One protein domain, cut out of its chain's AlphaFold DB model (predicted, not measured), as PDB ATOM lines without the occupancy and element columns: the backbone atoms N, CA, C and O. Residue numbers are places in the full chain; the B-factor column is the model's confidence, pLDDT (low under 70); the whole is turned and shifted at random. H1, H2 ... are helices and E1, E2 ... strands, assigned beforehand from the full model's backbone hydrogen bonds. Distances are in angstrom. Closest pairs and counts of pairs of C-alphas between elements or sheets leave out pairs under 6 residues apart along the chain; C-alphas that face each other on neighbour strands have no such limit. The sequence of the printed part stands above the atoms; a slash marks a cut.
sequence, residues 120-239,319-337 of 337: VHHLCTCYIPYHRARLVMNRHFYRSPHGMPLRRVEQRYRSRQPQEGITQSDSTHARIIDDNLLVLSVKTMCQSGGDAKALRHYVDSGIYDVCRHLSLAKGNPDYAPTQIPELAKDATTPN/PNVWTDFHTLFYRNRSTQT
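This is residues 120 to 239 and 319 to 337 of the 337 residues of the protein "F-box domain-containing protein" of Massariosphaeria phaeospora (UniProt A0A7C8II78). The domain is a long, twisted ribbon of four antiparallel strands, with helix H1 packed at one end and helix H2 at the other. After H2 a long winding loop follows, of which residues 227 to 239 stick out. The printed part has 139 residues with two named helices and four named strands, in the order H1 E1 E2 E3 H2 E4 along the chain; the sheet's order is E1 - E2 - E3 - E4. The class is mixed, with 64 residues in named elements, under half; the whole is loose, with a radius of gyration of the C-alphas of 18.2 A, and elongated, spanning 55 by 35 by 27 A.

H1, residues 130 to 142, is 17.5 A long and begins at C-alpha 130 (-6.505, -27.911, -35.317). E1 is residues 155 to 161. E2, residues 166 to 177, is 35.2 A long, and E3, residues 180 to 191, is 36.1 A. H2 is residues 196 to 204. E4, residues 320 to 330, is 33.5 A long and ends at C-alpha 330 (-7.592, -36.374, -30.094).

E1, E2 and E3 form a meander, each strand the antiparallel neighbour of the one before, with N 157 and O 170 at 2.8 A and N 171 and O 186 at 2.8 A. E4 is antiparallel to E3, with N 189 and O 322 at 3.0 A. Two layers result, H1 and H2 on one face of the sheet. H1 has a height over the sheet of 10.0 A; the closest C-alphas of H1 and E3, Met 137 and Leu 181, are 7.3 A apart. H2 has a height of 9.0 A; its closest C-alphas with E3, Leu 199 and Gln 191, are 5.9 A apart. H1 and H2 are apart. In both helices every O i to N i+4 pair is within hydrogen-bond range.

The two C-alphas farthest apart, of Gly 193 and Thr 337, are 60.4 A apart. Residues 240 to 318 are not printed; C-alphas 239 and 319 are 16.3 A apart across the cut. The link from H1 to E1 is long. Residues 120 to 125, 206 to 239 and 319 to 337 have pLDDT under 70.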
ATOM      1  N   VAL A 120      -6.089 -30.026 -41.054       51.06
ATOM      2  CA  VAL A 120      -5.903 -31.441 -40.812       51.06
ATOM      3  C   VAL A 120      -7.165 -32.122 -41.331       51.06
ATOM      4  O   VAL A 120      -8.175 -32.214 -40.638       51.06
ATOM      5  N   HIS A 121      -7.139 -32.474 -42.616       51.03
ATOM      6  CA  HIS A 121      -8.182 -33.253 -43.269       51.03
ATOM      7  C   HIS A 121      -8.066 -34.683 -42.751       51.03
ATOM      8  O   HIS A 121      -7.357 -35.499 -43.331       51.03
ATOM      9  N   HIS A 122      -8.684 -34.973 -41.611       49.41
ATOM     10  CA  HIS A 122      -8.698 -36.342 -41.113       49.41
ATOM     11  C   HIS A 122      -9.800 -37.169 -41.780       49.41
ATOM     12  O   HIS A 122      -9.543 -38.328 -42.077       49.41
ATOM     13  N   LEU A 123     -10.966 -36.579 -42.083       54.03
ATOM     14  CA  LEU A 123     -12.071 -37.198 -42.833       54.03
ATOM     15  C   LEU A 123     -12.910 -36.106 -43.525       54.03
ATOM     16  O   LEU A 123     -13.077 -35.016 -42.970       54.03
ATOM     17  N   CYS A 124     -13.465 -36.389 -44.710       60.34
ATOM     18  CA  CYS A 124     -14.252 -35.431 -45.507       60.34
ATOM     19  C   CYS A 124     -15.523 -34.922 -44.777       60.34
ATOM     20  O   CYS A 124     -16.055 -33.858 -45.085       60.34
ATOM     21  N   THR A 125     -15.991 -35.644 -43.754       64.69
ATOM     22  CA  THR A 125     -17.256 -35.392 -43.041       64.69
ATOM     23  C   THR A 125     -17.097 -34.729 -41.668       64.69
ATOM     24  O   THR A 125     -18.085 -34.266 -41.098       64.69
ATOM     25  N   CYS A 126     -15.881 -34.638 -41.118       70.75
ATOM     26  CA  CYS A 126     -15.635 -34.059 -39.793       70.75
ATOM     27  C   CYS A 126     -14.518 -33.009 -39.840       70.75
ATOM     28  O   CYS A 126     -13.342 -33.303 -39.619       70.75
ATOM     29  N   TYR A 127     -14.896 -31.757 -40.109       78.88
ATOM     30  CA  TYR A 127     -13.962 -30.636 -40.202       78.88
ATOM     31  C   TYR A 127     -13.891 -29.856 -38.884       78.88
ATOM     32  O   TYR A 127     -14.697 -28.959 -38.621       78.88
ATOM     33  N   ILE A 128     -12.886 -30.155 -38.061       84.38
ATOM     34  CA  ILE A 128     -12.481 -29.271 -36.962       84.38
ATOM     35  C   ILE A 128     -11.031 -28.864 -37.196       84.38
ATOM     36  O   ILE A 128     -10.128 -29.681 -37.019       84.38
ATOM     37  N   PRO A 129     -10.777 -27.598 -37.565       82.50
ATOM     38  CA  PRO A 129      -9.423 -27.085 -37.660       82.50
ATOM     39  C   PRO A 129      -8.655 -27.305 -36.360       82.50
ATOM     40  O   PRO A 129      -9.183 -27.041 -35.277       82.50
ATOM     41  N   TYR A 130      -7.379 -27.678 -36.469       83.94
ATOM     42  CA  TYR A 130      -6.505 -27.911 -35.317       83.94
ATOM     43  C   TYR A 130      -6.560 -26.773 -34.283       83.94
ATOM     44  O   TYR A 130      -6.685 -27.020 -33.088       83.94
ATOM     45  N   HIS A 131      -6.553 -25.514 -34.730       85.00
ATOM     46  CA  HIS A 131      -6.623 -24.361 -33.829       85.00
ATOM     47  C   HIS A 131      -7.935 -24.298 -33.032       85.00
ATOM     48  O   HIS A 131      -7.924 -23.855 -31.889       85.00
ATOM     49  N   ARG A 132      -9.065 -24.755 -33.595       88.56
ATOM     50  CA  ARG A 132     -10.344 -24.822 -32.870       88.56
ATOM     51  C   ARG A 132     -10.299 -25.896 -31.795       88.56
ATOM     52  O   ARG A 132     -10.695 -25.618 -30.668       88.56
ATOM     53  N   ALA A 133      -9.781 -27.078 -32.132       91.69
ATOM     54  CA  ALA A 133      -9.566 -28.147 -31.160       91.69
ATOM     55  C   ALA A 133      -8.630 -27.678 -30.034       91.69
ATOM     56  O   ALA A 133      -8.977 -27.790 -28.861       91.69
ATOM     57  N   ARG A 134      -7.505 -27.037 -30.382       92.19
ATOM     58  CA  ARG A 134      -6.557 -26.462 -29.419       92.19
ATOM     59  C   ARG A 134      -7.210 -25.424 -28.511       92.19
ATOM     60  O   ARG A 134      -7.022 -25.493 -27.312       92.19
ATOM     61  N   LEU A 135      -8.025 -24.512 -29.039       93.56
ATOM     62  CA  LEU A 135      -8.729 -23.517 -28.221       93.56
ATOM     63  C   LEU A 135      -9.771 -24.136 -27.284       93.56
ATOM     64  O   LEU A 135      -9.961 -23.635 -26.180       93.56
ATOM     65  N   VAL A 136     -10.462 -25.198 -27.701       95.12
ATOM     66  CA  VAL A 136     -11.355 -25.944 -26.799       95.12
ATOM     67  C   VAL A 136     -10.553 -26.598 -25.681       95.12
ATOM     68  O   VAL A 136     -10.909 -26.457 -24.512       95.12
ATOM     69  N   MET A 137      -9.437 -27.238 -26.023       95.75
ATOM     70  CA  MET A 137      -8.584 -27.903 -25.043       95.75
ATOM     71  C   MET A 137      -7.856 -26.920 -24.123       95.75
ATOM     72  O   MET A 137      -7.778 -27.167 -22.929       95.75
ATOM     73  N   ASN A 138      -7.413 -25.762 -24.612       95.00
ATOM     74  CA  ASN A 138      -6.835 -24.713 -23.769       95.00
ATOM     75  C   ASN A 138      -7.864 -24.202 -22.753       95.00
ATOM     76  O   ASN A 138      -7.525 -23.984 -21.595       95.00
ATOM     77  N   ARG A 139      -9.138 -24.060 -23.146       95.44
ATOM     78  CA  ARG A 139     -10.209 -23.712 -22.200       95.44
ATOM     79  C   ARG A 139     -10.419 -24.799 -21.140       95.44
ATOM     80  O   ARG A 139     -10.724 -24.471 -19.995       95.44
ATOM     81  N   HIS A 140     -10.300 -26.067 -21.528       96.12
ATOM     82  CA  HIS A 140     -10.396 -27.210 -20.617       96.12
ATOM     83  C   HIS A 140      -9.236 -27.230 -19.614       96.12
ATOM     84  O   HIS A 140      -9.474 -27.225 -18.412       96.12
ATOM     85  N   PHE A 141      -7.993 -27.125 -20.092       95.19
ATOM     86  CA  PHE A 141      -6.791 -27.192 -19.254       95.19
ATOM     87  C   PHE A 141      -6.535 -25.929 -18.421       95.19
ATOM     88  O   PHE A 141      -6.076 -26.021 -17.285       95.19
ATOM     89  N   TYR A 142      -6.828 -24.743 -18.960       93.69
ATOM     90  CA  TYR A 142      -6.458 -23.458 -18.349       93.69
ATOM     91  C   TYR A 142      -7.663 -22.630 -17.881       93.69
ATOM     92  O   TYR A 142      -7.500 -21.491 -17.457       93.69
ATOM     93  N   ARG A 143      -8.871 -23.209 -17.872       92.69
ATOM     94  CA  ARG A 143     -10.151 -22.584 -17.475       92.69
ATOM     95  C   ARG A 143     -10.778 -21.676 -18.544       92.69
ATOM     96  O   ARG A 143     -10.244 -21.410 -19.618       92.69
ATOM     97  N   SER A 144     -11.972 -21.170 -18.212       91.00
ATOM     98  CA  SER A 144     -12.874 -20.409 -19.091       91.00
ATOM     99  C   SER A 144     -12.213 -19.337 -19.983       91.00
ATOM    100  O   SER A 144     -12.545 -19.298 -21.170       91.00
ATOM    101  N   PRO A 145     -11.308 -18.463 -19.506       90.88
ATOM    102  CA  PRO A 145     -10.859 -17.346 -20.332       90.88
ATOM    103  C   PRO A 145      -9.811 -17.733 -21.397       90.88
ATOM    104  O   PRO A 145      -9.605 -16.960 -22.325       90.88
ATOM    105  N   HIS A 146      -9.205 -18.925 -21.325       91.69
ATOM    106  CA  HIS A 146      -8.088 -19.346 -22.190       91.69
ATOM    107  C   HIS A 146      -8.507 -20.036 -23.497       91.69
ATOM    108  O   HIS A 146      -7.704 -20.716 -24.136       91.69
ATOM    109  N   GLY A 147      -9.761 -19.905 -23.927       92.62
ATOM    110  CA  GLY A 147     -10.142 -20.546 -25.176       92.62
ATOM    111  C   GLY A 147     -11.607 -20.486 -25.554       92.62
ATOM    112  O   GLY A 147     -12.363 -19.596 -25.161       92.62
ATOM    113  N   MET A 148     -12.003 -21.447 -26.383       93.94
ATOM    114  CA  MET A 148     -13.313 -21.493 -27.019       93.94
ATOM    115  C   MET A 148     -14.231 -22.475 -26.279       93.94
ATOM    116  O   MET A 148     -13.813 -23.593 -25.996       93.94
ATOM    117  N   PRO A 149     -15.485 -22.110 -25.953       95.06
ATOM    118  CA  PRO A 149     -16.421 -23.058 -25.358       95.06
ATOM    119  C   PRO A 149     -16.759 -24.190 -26.337       95.06
ATOM    120  O   PRO A 149     -16.955 -23.943 -27.527       95.06
ATOM    121  N   LEU A 150     -16.892 -25.410 -25.808       94.56
ATOM    122  CA  LEU A 150     -17.149 -26.644 -26.563       94.56
ATOM    123  C   LEU A 150     -18.343 -26.525 -27.527       94.56
ATOM    124  O   LEU A 150     -18.219 -26.870 -28.697       94.56
ATOM    125  N   ARG A 151     -19.439 -25.890 -27.085       94.31
ATOM    126  CA  ARG A 151     -20.654 -25.621 -27.885       94.31
ATOM    127  C   ARG A 151     -20.438 -24.860 -29.199       94.31
ATOM    128  O   ARG A 151     -21.360 -24.730 -29.985       94.31
ATOM    129  N   ARG A 152     -19.262 -24.260 -29.415       92.62
ATOM    130  CA  ARG A 152     -18.923 -23.592 -30.686       92.62
ATOM    131  C   ARG A 152     -18.284 -24.515 -31.713       92.62
ATOM    132  O   ARG A 152     -18.167 -24.133 -32.874       92.62
ATOM    133  N   VAL A 153     -17.821 -25.680 -31.277       91.00
ATOM    134  CA  VAL A 153     -17.456 -26.784 -32.168       91.00
ATOM    135  C   VAL A 153     -18.707 -27.533 -32.608       91.00
ATOM    136  O   VAL A 153     -18.753 -28.040 -33.724       91.00
ATOM    137  N   GLU A 154     -19.727 -27.554 -31.752       92.25
ATOM    138  CA  GLU A 154     -21.029 -28.102 -32.091       92.25
ATOM    139  C   GLU A 154     -21.688 -27.241 -33.167       92.25
ATOM    140  O   GLU A 154     -21.944 -26.050 -32.980       92.25
ATOM    141  N   GLN A 155     -21.927 -27.837 -34.328       89.38
ATOM    142  CA  GLN A 155     -22.475 -27.131 -35.473       89.38
ATOM    143  C   GLN A 155     -23.491 -28.019 -36.161       89.38
ATOM    144  O   GLN A 155     -23.242 -29.198 -36.382       89.38
ATOM    145  N   ARG A 156     -24.622 -27.431 -36.544       91.25
ATOM    146  CA  ARG A 156     -25.580 -28.066 -37.440       91.25
ATOM    147  C   ARG A 156     -25.593 -27.304 -38.751       91.25
ATOM    148  O   ARG A 156     -25.839 -26.099 -38.767       91.25
ATOM    149  N   TYR A 157     -25.326 -28.005 -39.836       90.00
ATOM    150  CA  TYR A 157     -25.389 -27.484 -41.185       90.00
ATOM    151  C   TYR A 157     -26.469 -28.237 -41.955       90.00
ATOM    152  O   TYR A 157     -26.677 -29.431 -41.766       90.00
ATOM    153  N   ARG A 158     -27.210 -27.525 -42.797       90.50
ATOM    154  CA  ARG A 158     -28.138 -28.127 -43.751       90.50
ATOM    155  C   ARG A 158     -27.848 -27.523 -45.106       90.50
ATOM    156  O   ARG A 158     -27.847 -26.300 -45.237       90.50
ATOM    157  N   SER A 159     -27.645 -28.373 -46.096       89.50
ATOM    158  CA  SER A 159     -27.536 -27.978 -47.493       89.50
ATOM    159  C   SER A 159     -28.588 -28.705 -48.312       89.50
ATOM    160  O   SER A 159     -29.023 -29.814 -48.003       89.50
ATOM    161  N   ARG A 160     -29.031 -28.043 -49.373       90.12
ATOM    162  CA  ARG A 160     -29.844 -28.659 -50.416       90.12
ATOM    163  C   ARG A 160     -29.017 -28.647 -51.687       90.12
ATOM    164  O   ARG A 160     -28.461 -27.605 -52.023       90.12
ATOM    165  N   GLN A 161     -28.944 -29.792 -52.351       87.19
ATOM    166  CA  GLN A 161     -28.343 -29.970 -53.667       87.19
ATOM    167  C   GLN A 161     -29.493 -29.954 -54.685       87.19
ATOM    168  O   GLN A 161     -30.195 -30.959 -54.818       87.19
ATOM    169  N   PRO A 162     -29.762 -28.819 -55.364       84.31
ATOM    170  CA  PRO A 162     -30.960 -28.689 -56.193       84.31
ATOM    171  C   PRO A 162     -30.985 -29.671 -57.367       84.31
ATOM    172  O   PRO A 162     -32.057 -30.113 -57.759       84.31
ATOM    173  N   GLN A 163     -29.811 -30.016 -57.903       83.69
ATOM    174  CA  GLN A 163     -29.669 -30.827 -59.114       83.69
ATOM    175  C   GLN A 163     -30.103 -32.287 -58.921       83.69
ATOM    176  O   GLN A 163     -30.561 -32.906 -59.872       83.69
ATOM    177  N   GLU A 164     -30.032 -32.816 -57.698       84.88
ATOM    178  CA  GLU A 164     -30.269 -34.244 -57.429       84.88
ATOM    179  C   GLU A 164     -31.471 -34.496 -56.503       84.88
ATOM    180  O   GLU A 164     -31.795 -35.633 -56.166       84.88
ATOM    181  N   GLY A 165     -32.146 -33.431 -56.052       92.62
ATOM    182  CA  GLY A 165     -33.217 -33.547 -55.057       92.62
ATOM    183  C   GLY A 165     -32.723 -34.058 -53.698       92.62
ATOM    184  O   GLY A 165     -33.519 -34.535 -52.887       92.62
ATOM    185  N   ILE A 166     -31.418 -33.961 -53.435       92.38
ATOM    186  CA  ILE A 166     -30.800 -34.444 -52.204       92.38
ATOM    187  C   ILE A 166     -30.740 -33.313 -51.183       92.38
ATOM    188  O   ILE A 166     -30.223 -32.218 -51.424       92.38
ATOM    189  N   THR A 167     -31.289 -33.584 -50.008       93.69
ATOM    190  CA  THR A 167     -31.114 -32.764 -48.816       93.69
ATOM    191  C   THR A 167     -30.067 -33.418 -47.938       93.69
ATOM    192  O   THR A 167     -30.193 -34.584 -47.578       93.69
ATOM    193  N   GLN A 168     -29.058 -32.650 -47.561       91.31
ATOM    194  CA  GLN A 168     -28.030 -33.071 -46.631       91.31
ATOM    195  C   GLN A 168     -28.167 -32.276 -45.334       91.31
ATOM    196  O   GLN A 168     -28.406 -31.064 -45.334       91.31
ATOM    197  N   SER A 169     -27.987 -32.952 -44.209       92.25
ATOM    198  CA  SER A 169     -27.764 -32.306 -42.927       92.25
ATOM    199  C   SER A 169     -26.555 -32.897 -42.236       92.25
ATOM    200  O   SER A 169     -26.487 -34.108 -42.067       92.25
ATOM    201  N   ASP A 170     -25.665 -32.035 -41.779       90.06
ATOM    202  CA  ASP A 170     -24.508 -32.405 -40.983       90.06
ATOM    203  C   ASP A 170     -24.714 -31.872 -39.564       90.06
ATOM    204  O   ASP A 170     -25.171 -30.740 -39.366       90.06
ATOM    205  N   SER A 171     -24.393 -32.672 -38.559       91.44
ATOM    206  CA  SER A 171     -24.351 -32.244 -37.166       91.44
ATOM    207  C   SER A 171     -23.080 -32.740 -36.506       91.44
ATOM    208  O   SER A 171     -22.842 -33.940 -36.425       91.44
ATOM    209  N   THR A 172     -22.295 -31.803 -35.997       91.31
ATOM    210  CA  THR A 172     -21.103 -32.068 -35.203       91.31
ATOM    211  C   THR A 172     -21.448 -31.924 -33.732       91.31
ATOM    212  O   THR A 172     -22.017 -30.914 -33.314       91.31
ATOM    213  N   HIS A 173     -21.050 -32.913 -32.948       92.88
ATOM    214  CA  HIS A 173     -21.115 -32.948 -31.499       92.88
ATOM    215  C   HIS A 173     -19.705 -33.139 -30.954       92.88
ATOM    216  O   HIS A 173     -18.873 -33.805 -31.575       92.88
ATOM    217  N   ALA A 174     -19.418 -32.556 -29.796       94.00
ATOM    218  CA  ALA A 174     -18.112 -32.694 -29.174       94.00
ATOM    219  C   ALA A 174     -18.262 -32.868 -27.665       94.00
ATOM    220  O   ALA A 174     -19.144 -32.278 -27.049       94.00
ATOM    221  N   ARG A 175     -17.388 -33.673 -27.068       95.81
ATOM    222  CA  ARG A 175     -17.304 -33.865 -25.616       95.81
ATOM    223  C   ARG A 175     -15.857 -34.078 -25.203       95.81
ATOM    224  O   ARG A 175     -15.050 -34.523 -26.012       95.81
ATOM    225  N   ILE A 176     -15.536 -33.763 -23.955       95.88
ATOM    226  CA  ILE A 176     -14.218 -34.042 -23.381       95.88
ATOM    227  C   ILE A 176     -14.385 -35.179 -22.379       95.88
ATOM    228  O   ILE A 176     -15.239 -35.084 -21.500       95.88
ATOM    229  N   ILE A 177     -13.616 -36.253 -22.552       95.31
ATOM    230  CA  ILE A 177     -13.586 -37.416 -21.653       95.31
ATOM    231  C   ILE A 177     -12.120 -37.747 -21.387       95.31
ATOM    232  O   ILE A 177     -11.354 -37.892 -22.340       95.31
ATOM    233  N   ASP A 178     -11.736 -37.827 -20.114       95.69
ATOM    234  CA  ASP A 178     -10.368 -38.140 -19.674       95.69
ATOM    235  C   ASP A 178      -9.299 -37.297 -20.389       95.69
ATOM    236  O   ASP A 178      -8.348 -37.821 -20.963       95.69
ATOM    237  N   ASP A 179      -9.506 -35.977 -20.437       95.62
ATOM    238  CA  ASP A 179      -8.638 -35.009 -21.131       95.62
ATOM    239  C   ASP A 179      -8.486 -35.215 -22.651       95.62
ATOM    240  O   ASP A 179      -7.640 -34.588 -23.296       95.62
ATOM    241  N   ASN A 180      -9.345 -36.034 -23.261       92.31
ATOM    242  CA  ASN A 180      -9.399 -36.236 -24.704       92.31
ATOM    243  C   ASN A 180     -10.614 -35.529 -25.305       92.31
ATOM    244  O   ASN A 180     -11.744 -35.687 -24.835       92.31
ATOM    245  N   LEU A 181     -10.393 -34.787 -26.394       92.44
ATOM    246  CA  LEU A 181     -11.483 -34.223 -27.186       92.44
ATOM    247  C   LEU A 181     -12.034 -35.305 -28.108       92.44
ATOM    248  O   LEU A 181     -11.359 -35.730 -29.051       92.44
ATOM    249  N   LEU A 182     -13.268 -35.713 -27.841       91.25
ATOM    250  CA  LEU A 182     -14.029 -36.620 -28.682       91.25
ATOM    251  C   LEU A 182     -14.984 -35.823 -29.552       91.25
ATOM    252  O   LEU A 182     -15.712 -34.951 -29.069       91.25
ATOM    253  N   VAL A 183     -14.994 -36.150 -30.836       88.50
ATOM    254  CA  VAL A 183     -15.844 -35.484 -31.819       88.50
ATOM    255  C   VAL A 183     -16.655 -36.534 -32.547       88.50
ATOM    256  O   VAL A 183     -16.095 -37.505 -33.057       88.50
ATOM    257  N   LEU A 184     -17.961 -36.295 -32.599       89.06
ATOM    258  CA  LEU A 184     -18.917 -37.056 -33.378       89.06
ATOM    259  C   LEU A 184     -19.465 -36.172 -34.496       89.06
ATOM    260  O   LEU A 184     -20.126 -35.177 -34.216       89.06
ATOM    261  N   SER A 185     -19.216 -36.539 -35.749       87.56
ATOM    262  CA  SER A 185     -19.926 -35.946 -36.885       87.56
ATOM    263  C   SER A 185     -20.983 -36.930 -37.363       87.56
ATOM    264  O   SER A 185     -20.672 -38.097 -37.604       87.56
ATOM    265  N   VAL A 186     -22.221 -36.459 -37.457       89.06
ATOM    266  CA  VAL A 186     -23.354 -37.203 -37.997       89.06
ATOM    267  C   VAL A 186     -23.773 -36.534 -39.284       89.06
ATOM    268  O   VAL A 186     -24.078 -35.340 -39.305       89.06
ATOM    269  N   LYS A 187     -23.809 -37.320 -40.350       87.69
ATOM    270  CA  LYS A 187     -24.233 -36.860 -41.659       87.69
ATOM    271  C   LYS A 187     -25.481 -37.607 -42.079       87.69
ATOM    272  O   LYS A 187     -25.478 -38.831 -42.126       87.69
ATOM    273  N   THR A 188     -26.527 -36.861 -42.402       90.62
ATOM    274  CA  THR A 188     -27.793 -37.399 -42.886       90.62
ATOM    275  C   THR A 188     -28.041 -36.923 -44.304       90.62
ATOM    276  O   THR A 188     -28.001 -35.721 -44.571       90.62
ATOM    277  N   MET A 189     -28.308 -37.853 -45.214       91.62
ATOM    278  CA  MET A 189     -28.666 -37.555 -46.600       91.62
ATOM    279  C   MET A 189     -30.051 -38.123 -46.890       91.62
ATOM    280  O   MET A 189     -30.320 -39.283 -46.580       91.62
ATOM    281  N   CYS A 190     -30.915 -37.311 -47.489       92.25
ATOM    282  CA  CYS A 190     -32.266 -37.702 -47.872       92.25
ATOM    283  C   CYS A 190     -32.520 -37.317 -49.327       92.25
ATOM    284  O   CYS A 190     -32.219 -36.188 -49.712       92.25
ATOM    285  N   GLN A 191     -33.140 -38.198 -50.106       94.12
ATOM    286  CA  GLN A 191     -33.604 -37.877 -51.459       94.12
ATOM    287  C   GLN A 191     -35.120 -37.629 -51.418       94.12
ATOM    288  O   GLN A 191     -35.879 -38.427 -50.864       94.12
ATOM    289  N   SER A 192     -35.562 -36.484 -51.942       91.94
ATOM    290  CA  SER A 192     -36.933 -35.980 -51.761       91.94
ATOM    291  C   SER A 192     -38.025 -36.779 -52.482       91.94
ATOM    292  O   SER A 192     -39.185 -36.707 -52.087       91.94
ATOM    293  N   GLY A 193     -37.673 -37.531 -53.522       92.44
ATOM    294  CA  GLY A 193     -38.563 -38.389 -54.306       92.44
ATOM    295  C   GLY A 193     -38.546 -39.875 -53.927       92.44
ATOM    296  O   GLY A 193     -39.161 -40.659 -54.642       92.44
ATOM    297  N   GLY A 194     -37.840 -40.280 -52.865       90.56
ATOM    298  CA  GLY A 194     -37.690 -41.694 -52.507       90.56
ATOM    299  C   GLY A 194     -36.864 -42.520 -53.508       90.56
ATOM    300  O   GLY A 194     -36.955 -43.748 -53.509       90.56
ATOM    301  N   ASP A 195     -36.043 -41.885 -54.350       91.19
ATOM    302  CA  ASP A 195     -35.159 -42.580 -55.291       91.19
ATOM    303  C   ASP A 195     -33.886 -43.056 -54.576       91.19
ATOM    304  O   ASP A 195     -32.919 -42.314 -54.373       91.19
ATOM    305  N   ALA A 196     -33.900 -44.327 -54.172       88.31
ATOM    306  CA  ALA A 196     -32.762 -44.978 -53.532       88.31
ATOM    307  C   ALA A 196     -31.540 -45.086 -54.457       88.31
ATOM    308  O   ALA A 196     -30.413 -45.074 -53.961       88.31
ATOM    309  N   LYS A 197     -31.732 -45.189 -55.781       88.62
ATOM    310  CA  LYS A 197     -30.621 -45.306 -56.739       88.62
ATOM    311  C   LYS A 197     -29.904 -43.974 -56.889       88.62
ATOM    312  O   LYS A 197     -28.679 -43.960 -56.850       88.62
ATOM    313  N   ALA A 198     -30.651 -42.876 -56.982       89.94
ATOM    314  CA  ALA A 198     -30.074 -41.533 -56.988       89.94
ATOM    315  C   ALA A 198     -29.313 -41.246 -55.685       89.94
ATOM    316  O   ALA A 198     -28.162 -40.819 -55.728       89.94
ATOM    317  N   LEU A 199     -29.907 -41.567 -54.526       89.44
ATOM    318  CA  LEU A 199     -29.228 -41.413 -53.235       89.44
ATOM    319  C   LEU A 199     -27.939 -42.244 -53.172       89.44
ATOM    320  O   LEU A 199     -26.909 -41.758 -52.709       89.44
ATOM    321  N   ARG A 200     -27.984 -43.489 -53.656       86.50
ATOM    322  CA  ARG A 200     -26.817 -44.368 -53.684       86.50
ATOM    323  C   ARG A 200     -25.728 -43.837 -54.605       86.50
ATOM    324  O   ARG A 200     -24.575 -43.797 -54.197       86.50
ATOM    325  N   HIS A 201     -26.098 -43.401 -55.805       87.50
ATOM    326  CA  HIS A 201     -25.171 -42.807 -56.760       87.50
ATOM    327  C   HIS A 201     -24.471 -41.584 -56.165       87.50
ATOM    328  O   HIS A 201     -23.256 -41.466 -56.282       87.50
ATOM    329  N   TYR A 202     -25.201 -40.732 -55.444       86.69
ATOM    330  CA  TYR A 202     -24.619 -39.588 -54.751       86.69
ATOM    331  C   TYR A 202     -23.618 -39.991 -53.664       86.69
ATOM    332  O   TYR A 202     -22.525 -39.430 -53.599       86.69
ATOM    333  N   VAL A 203     -23.955 -40.988 -52.838       86.19
ATOM    334  CA  VAL A 203     -23.041 -41.517 -51.809       86.19
ATOM    335  C   VAL A 203     -21.793 -42.133 -52.452       86.19
ATOM    336  O   VAL A 203     -20.679 -41.858 -52.011       86.19
ATOM    337  N   ASP A 204     -21.969 -42.911 -53.522       83.69
ATOM    338  CA  ASP A 204     -20.884 -43.604 -54.223       83.69
ATOM    339  C   ASP A 204     -20.038 -42.661 -55.103       83.69
ATOM    340  O   ASP A 204     -18.891 -42.982 -55.407       83.69
ATOM    341  N   SER A 205     -20.553 -41.482 -55.484       84.56
ATOM    342  CA  SER A 205     -19.846 -40.497 -56.326       84.56
ATOM    343  C   SER A 205     -18.572 -39.923 -55.689       84.56
ATOM    344  O   SER A 205     -17.829 -39.184 -56.335       84.56
ATOM    345  N   GLY A 206     -18.292 -40.257 -54.424       67.25
ATOM    346  CA  GLY A 206     -17.021 -39.945 -53.775       67.25
ATOM    347  C   GLY A 206     -16.859 -38.478 -53.386       67.25
ATOM    348  O   GLY A 206     -15.777 -38.080 -52.967       67.25
ATOM    349  N   ILE A 207     -17.925 -37.663 -53.451       68.69
ATOM    350  CA  ILE A 207     -17.902 -36.303 -52.874       68.69
ATOM    351  C   ILE A 207     -17.582 -36.379 -51.372       68.69
ATOM    352  O   ILE A 207     -16.982 -35.468 -50.799       68.69
ATOM    353  N   TYR A 208     -17.944 -37.491 -50.734       69.56
ATOM    354  CA  TYR A 208     -17.624 -37.769 -49.349       69.56
ATOM    355  C   TYR A 208     -16.815 -39.052 -49.284       69.56
ATOM    356  O   TYR A 208     -17.335 -40.126 -49.572       69.56
ATOM    357  N   ASP A 209     -15.554 -38.932 -48.874       63.16
ATOM    358  CA  ASP A 209     -14.763 -40.072 -48.427       63.16
ATOM    359  C   ASP A 209     -15.415 -40.625 -47.154       63.16
ATOM    360  O   ASP A 209     -15.034 -40.280 -46.030       63.16
ATOM    361  N   VAL A 210     -16.448 -41.452 -47.324       63.75
ATOM    362  CA  VAL A 210     -16.855 -42.396 -46.289       63.75
ATOM    363  C   VAL A 210     -15.609 -43.223 -45.996       63.75
ATOM    364  O   VAL A 210     -14.886 -43.619 -46.915       63.75
ATOM    365  N   CYS A 211     -15.292 -43.400 -44.714       59.06
ATOM    366  CA  CYS A 211     -14.102 -44.139 -44.312       59.06
ATOM    367  C   CYS A 211     -14.027 -45.454 -45.106       59.06
ATOM    368  O   CYS A 211     -14.993 -46.210 -45.109       59.06
ATOM    369  N   ARG A 212     -12.902 -45.729 -45.784       53.78
ATOM    370  CA  ARG A 212     -12.761 -46.900 -46.675       53.78
ATOM    371  C   ARG A 212     -13.033 -48.239 -45.978       53.78
ATOM    372  O   ARG A 212     -13.377 -49.201 -46.648       53.78
ATOM    373  N   HIS A 213     -12.940 -48.279 -44.648       51.28
ATOM    374  CA  HIS A 213     -13.315 -49.430 -43.821       51.28
ATOM    375  C   HIS A 213     -14.826 -49.740 -43.830       51.28
ATOM    376  O   HIS A 213     -15.236 -50.811 -43.399       51.28
ATOM    377  N   LEU A 214     -15.662 -48.815 -44.308       49.53
ATOM    378  CA  LEU A 214     -17.091 -48.997 -44.563       49.53
ATOM    379  C   LEU A 214     -17.333 -49.113 -46.071       49.53
ATOM    380  O   LEU A 214     -18.237 -48.480 -46.614       49.53
ATOM    381  N   SER A 215     -16.491 -49.872 -46.776       48.88
ATOM    382  CA  SER A 215     -16.682 -50.096 -48.204       48.88
ATOM    383  C   SER A 215     -18.010 -50.817 -48.420       48.88
ATOM    384  O   SER A 215     -18.161 -51.996 -48.115       48.88
ATOM    385  N   LEU A 216     -19.003 -50.091 -48.935       52.09
ATOM    386  CA  LEU A 216     -20.355 -50.601 -49.170       52.09
ATOM    387  C   LEU A 216     -20.466 -51.392 -50.486       52.09
ATOM    388  O   LEU A 216     -21.573 -51.757 -50.891       52.09
ATOM    389  N   ALA A 217     -19.356 -51.591 -51.196       53.16
ATOM    390  CA  ALA A 217     -19.319 -52.315 -52.456       53.16
ATOM    391  C   ALA A 217     -19.240 -53.822 -52.186       53.16
ATOM    392  O   ALA A 217     -18.249 -54.332 -51.661       53.16
ATOM    393  N   LYS A 218     -20.295 -54.547 -52.571       49.06
ATOM    394  CA  LYS A 218     -20.322 -56.012 -52.517       49.06
ATOM    395  C   LYS A 218     -19.169 -56.562 -53.370       49.06
ATOM    396  O   LYS A 218     -19.132 -56.307 -54.569       49.06
ATOM    397  N   GLY A 219     -18.244 -57.298 -52.748       60.09
ATOM    398  CA  GLY A 219     -17.056 -57.866 -53.407       60.09
ATOM    399  C   GLY A 219     -15.733 -57.139 -53.129       60.09
ATOM    400  O   GLY A 219     -14.702 -57.572 -53.635       60.09
ATOM    401  N   ASN A 220     -15.727 -56.071 -52.326       57.78
ATOM    402  CA  ASN A 220     -14.487 -55.462 -51.840       57.78
ATOM    403  C   ASN A 220     -13.905 -56.292 -50.667       57.78
ATOM    404  O   ASN A 220     -14.679 -56.677 -49.791       57.78
ATOM    405  N   PRO A 221     -12.589 -56.580 -50.613       53.44
ATOM    406  CA  PRO A 221     -11.970 -57.293 -49.487       53.44
ATOM    407  C   PRO A 221     -12.142 -56.590 -48.129       53.44
ATOM    408  O   PRO A 221     -12.176 -57.270 -47.108       53.44
ATOM    409  N   ASP A 222     -12.340 -55.268 -48.120       46.47
ATOM    410  CA  ASP A 222     -12.630 -54.469 -46.918       46.47
ATOM    411  C   ASP A 222     -14.145 -54.290 -46.677       46.47
ATOM    412  O   ASP A 222     -14.576 -53.375 -45.970       46.47
ATOM    413  N   TYR A 223     -14.988 -55.122 -47.301       47.38
ATOM    414  CA  TYR A 223     -16.431 -55.128 -47.064       47.38
ATOM    415  C   TYR A 223     -16.709 -55.570 -45.627       47.38
ATOM    416  O   TYR A 223     -16.684 -56.758 -45.310       47.38
ATOM    417  N   ALA A 224     -16.995 -54.609 -44.752       47.62
ATOM    418  CA  ALA A 224     -17.521 -54.880 -43.428       47.62
ATOM    419  C   ALA A 224     -19.051 -55.035 -43.535       47.62
ATOM    420  O   ALA A 224     -19.746 -54.040 -43.766       47.62
ATOM    421  N   PRO A 225     -19.624 -56.243 -43.361       47.16
ATOM    422  CA  PRO A 225     -21.068 -56.444 -43.307       47.16
ATOM    423  C   PRO A 225     -21.614 -55.990 -41.947       47.16
ATOM    424  O   PRO A 225     -22.388 -56.695 -41.307       47.16
ATOM    425  N   THR A 226     -21.181 -54.840 -41.437       44.59
ATOM    426  CA  THR A 226     -21.635 -54.359 -40.136       44.59
ATOM    427  C   THR A 226     -22.923 -53.585 -40.353       44.59
ATOM    428  O   THR A 226     -22.935 -52.358 -40.446       44.59
ATOM    429  N   GLN A 227     -24.045 -54.304 -40.439       47.53
ATOM    430  CA  GLN A 227     -25.294 -53.692 -40.005       47.53
ATOM    431  C   GLN A 227     -25.104 -53.333 -38.533       47.53
ATOM    432  O   GLN A 227     -24.831 -54.201 -37.708       47.53
ATOM    433  N   ILE A 228     -25.216 -52.046 -38.214       42.66
ATOM    434  CA  ILE A 228     -25.376 -51.587 -36.837       42.66
ATOM    435  C   ILE A 228     -26.568 -52.390 -36.276       42.66
ATOM    436  O   ILE A 228     -27.656 -52.276 -36.845       42.66
ATOM    437  N   PRO A 229     -26.401 -53.247 -35.250       41.16
ATOM    438  CA  PRO A 229     -27.453 -54.163 -34.789       41.16
ATOM    439  C   PRO A 229     -28.761 -53.450 -34.413       41.16
ATOM    440  O   PRO A 229     -29.849 -54.024 -34.476       41.16
ATOM    441  N   GLU A 230     -28.674 -52.169 -34.060       40.69
ATOM    442  CA  GLU A 230     -29.805 -51.286 -33.801       40.69
ATOM    443  C   GLU A 230     -30.655 -50.954 -35.046       40.69
ATOM    444  O   GLU A 230     -31.806 -50.554 -34.875       40.69
ATOM    445  N   LEU A 231     -30.136 -51.152 -36.265       37.84
ATOM    446  CA  LEU A 231     -30.809 -50.925 -37.555       37.84
ATOM    447  C   LEU A 231     -31.375 -52.206 -38.198       37.84
ATOM    448  O   LEU A 231     -32.145 -52.117 -39.149       37.84
ATOM    449  N   ALA A 232     -31.035 -53.391 -37.684       44.81
ATOM    450  CA  ALA A 232     -31.435 -54.686 -38.249       44.81
ATOM    451  C   ALA A 232     -32.846 -55.156 -37.827       44.81
ATOM    452  O   ALA A 232     -33.215 -56.307 -38.053       44.81
ATOM    453  N   LYS A 233     -33.628 -54.309 -37.145       47.62
ATOM    454  CA  LYS A 233     -34.828 -54.759 -36.421       47.62
ATOM    455  C   LYS A 233     -36.078 -54.976 -37.273       47.62
ATOM    456  O   LYS A 233     -36.956 -55.694 -36.808       47.62
ATOM    457  N   ASP A 234     -36.130 -54.464 -38.502       48.25
ATOM    458  CA  ASP A 234     -37.313 -54.595 -39.355       48.25
ATOM    459  C   ASP A 234     -37.000 -55.402 -40.625       48.25
ATOM    460  O   ASP A 234     -36.354 -54.935 -41.566       48.25
ATOM    461  N   ALA A 235     -37.484 -56.648 -40.645       50.34
ATOM    462  CA  ALA A 235     -37.239 -57.657 -41.681       50.34
ATOM    463  C   ALA A 235     -37.889 -57.358 -43.051       50.34
ATOM    464  O   ALA A 235     -37.819 -58.180 -43.962       50.34
ATOM    465  N   THR A 236     -38.540 -56.204 -43.215       47.41
ATOM    466  CA  THR A 236     -39.308 -55.846 -44.420       47.41
ATOM    467  C   THR A 236     -38.652 -54.777 -45.292       47.41
ATOM    468  O   THR A 236     -39.253 -54.347 -46.275       47.41
ATOM    469  N   THR A 237     -37.432 -54.340 -44.979       40.12
ATOM    470  CA  THR A 237     -36.732 -53.330 -45.793       40.12
ATOM    471  C   THR A 237     -35.778 -53.973 -46.806       40.12
ATOM    472  O   THR A 237     -35.073 -54.917 -46.449       40.12
ATOM    473  N   PRO A 238     -35.701 -53.485 -48.065       44.22
ATOM    474  CA  PRO A 238     -34.699 -53.947 -49.023       44.22
ATOM    475  C   PRO A 238     -33.292 -53.829 -48.430       44.22
ATOM    476  O   PRO A 238     -32.987 -52.829 -47.784       44.22
ATOM    477  N   ASN A 239     -32.432 -54.816 -48.700       46.44
ATOM    478  CA  ASN A 239     -31.092 -55.026 -48.113       46.44
ATOM    479  C   ASN A 239     -30.065 -53.882 -48.281       46.44
ATOM    480  O   ASN A 239     -28.874 -54.099 -48.069       46.44
ATOM    481  N   PRO A 319     -39.547 -40.802 -48.264       41.53
ATOM    482  CA  PRO A 319     -38.161 -40.370 -48.391       41.53
ATOM    483  C   PRO A 319     -37.199 -41.425 -47.827       41.53
ATOM    484  O   PRO A 319     -37.324 -41.837 -46.675       41.53
ATOM    485  N   ASN A 320     -36.207 -41.827 -48.627       52.28
ATOM    486  CA  ASN A 320     -35.101 -42.663 -48.158       52.28
ATOM    487  C   ASN A 320     -34.102 -41.800 -47.393       52.28
ATOM    488  O   ASN A 320     -33.783 -40.691 -47.834       52.28
ATOM    489  N   VAL A 321     -33.595 -42.320 -46.275       42.84
ATOM    490  CA  VAL A 321     -32.667 -41.599 -45.404       42.84
ATOM    491  C   VAL A 321     -31.444 -42.450 -45.098       42.84
ATOM    492  O   VAL A 321     -31.555 -43.619 -44.746       42.84
ATOM    493  N   TRP A 322     -30.270 -41.841 -45.201       40.78
ATOM    494  CA  TRP A 322     -28.991 -42.436 -44.832       40.78
ATOM    495  C   TRP A 322     -28.367 -41.656 -43.676       40.78
ATOM    496  O   TRP A 322     -28.450 -40.429 -43.677       40.78
ATOM    497  N   THR A 323     -27.763 -42.342 -42.697       38.12
ATOM    498  CA  THR A 323     -27.071 -41.728 -41.547       38.12
ATOM    499  C   THR A 323     -25.730 -42.414 -41.305       38.12
ATOM    500  O   THR A 323     -25.684 -43.641 -41.260       38.12
ATOM    501  N   ASP A 324     -24.675 -41.626 -41.104       39.56
ATOM    502  CA  ASP A 324     -23.322 -42.109 -40.793       39.56
ATOM    503  C   ASP A 324     -22.803 -41.547 -39.466       39.56
ATOM    504  O   ASP A 324     -23.183 -40.441 -39.061       39.56
ATOM    505  N   PHE A 325     -21.936 -42.314 -38.803       31.84
ATOM    506  CA  PHE A 325     -21.361 -42.012 -37.497       31.84
ATOM    507  C   PHE A 325     -19.836 -42.146 -37.538       31.84
ATOM    508  O   PHE A 325     -19.290 -43.205 -37.848       31.84
ATOM    509  N   HIS A 326     -19.128 -41.098 -37.116       41.50
ATOM    510  CA  HIS A 326     -17.677 -41.160 -36.922       41.50
ATOM    511  C   HIS A 326     -17.277 -40.658 -35.545       41.50
ATOM    512  O   HIS A 326     -17.685 -39.571 -35.153       41.50
ATOM    513  N   THR A 327     -16.422 -41.410 -34.850       29.53
ATOM    514  CA  THR A 327     -15.807 -40.987 -33.586       29.53
ATOM    515  C   THR A 327     -14.322 -40.729 -33.810       29.53
ATOM    516  O   THR A 327     -13.605 -41.616 -34.267       29.53
ATOM    517  N   LEU A 328     -13.856 -39.522 -33.488       35.47
ATOM    518  CA  LEU A 328     -12.432 -39.176 -33.502       35.47
ATOM    519  C   LEU A 328     -11.892 -39.032 -32.080       35.47
ATOM    520  O   LEU A 328     -12.546 -38.438 -31.223       35.47
ATOM    521  N   PHE A 329     -10.666 -39.518 -31.874       30.61
ATOM    522  CA  PHE A 329      -9.901 -39.367 -30.639       30.61
ATOM    523  C   PHE A 329      -8.750 -38.388 -30.870       30.61
ATOM    524  O   PHE A 329      -7.855 -38.652 -31.676       30.61
ATOM    525  N   TYR A 330      -8.749 -37.262 -30.157       31.53
ATOM    526  CA  TYR A 330      -7.592 -36.374 -30.094       31.53
ATOM    527  C   TYR A 330      -6.930 -36.483 -28.720       31.53
ATOM    528  O   TYR A 330      -7.506 -36.058 -27.717       31.53
ATOM    529  N   ARG A 331      -5.706 -37.027 -28.691       29.19
ATOM    530  CA  ARG A 331      -4.864 -37.128 -27.493       29.19
ATOM    531  C   ARG A 331      -3.733 -36.108 -27.582       29.19
ATOM    532  O   ARG A 331      -2.835 -36.247 -28.411       29.19
ATOM    533  N   ASN A 332      -3.755 -35.091 -26.724       29.11
ATOM    534  CA  ASN A 332      -2.621 -34.181 -26.564       29.11
ATOM    535  C   ASN A 332      -1.653 -34.788 -25.537       29.11
ATOM    536  O   ASN A 332      -1.939 -34.779 -24.344       29.11
ATOM    537  N   ARG A 333      -0.523 -35.356 -25.976       27.14
ATOM    538  CA  ARG A 333       0.541 -35.777 -25.050       27.14
ATOM    539  C   ARG A 333       1.421 -34.573 -24.722       27.14
ATOM    540  O   ARG A 333       2.312 -34.237 -25.494       27.14
ATOM    541  N   SER A 334       1.206 -33.967 -23.558       25.77
ATOM    542  CA  SER A 334       2.201 -33.124 -22.890       25.77
ATOM    543  C   SER A 334       2.487 -33.695 -21.503       25.77
ATOM    544  O   SER A 334       1.987 -33.203 -20.496       25.77
ATOM    545  N   THR A 335       3.265 -34.772 -21.467       26.47
ATOM    546  CA  THR A 335       3.890 -35.290 -20.247       26.47
ATOM    547  C   THR A 335       5.350 -35.583 -20.581       26.47
ATOM    548  O   THR A 335       5.650 -36.613 -21.184       26.47
ATOM    549  N   GLN A 336       6.238 -34.643 -20.257       27.17
ATOM    550  CA  GLN A 336       7.628 -34.952 -19.934       27.17
ATOM    551  C   GLN A 336       7.701 -34.965 -18.407       27.17
ATOM    552  O   GLN A 336       7.370 -33.963 -17.772       27.17
ATOM    553  N   THR A 337       8.010 -36.137 -17.855       34.16
ATOM    554  CA  THR A 337       8.559 -36.306 -16.504       34.16
ATOM    555  C   THR A 337       9.967 -35.755 -16.441       34.16
ATOM    556  O   THR A 337      10.699 -36.008 -17.430       34.16
TER     557      THR A 337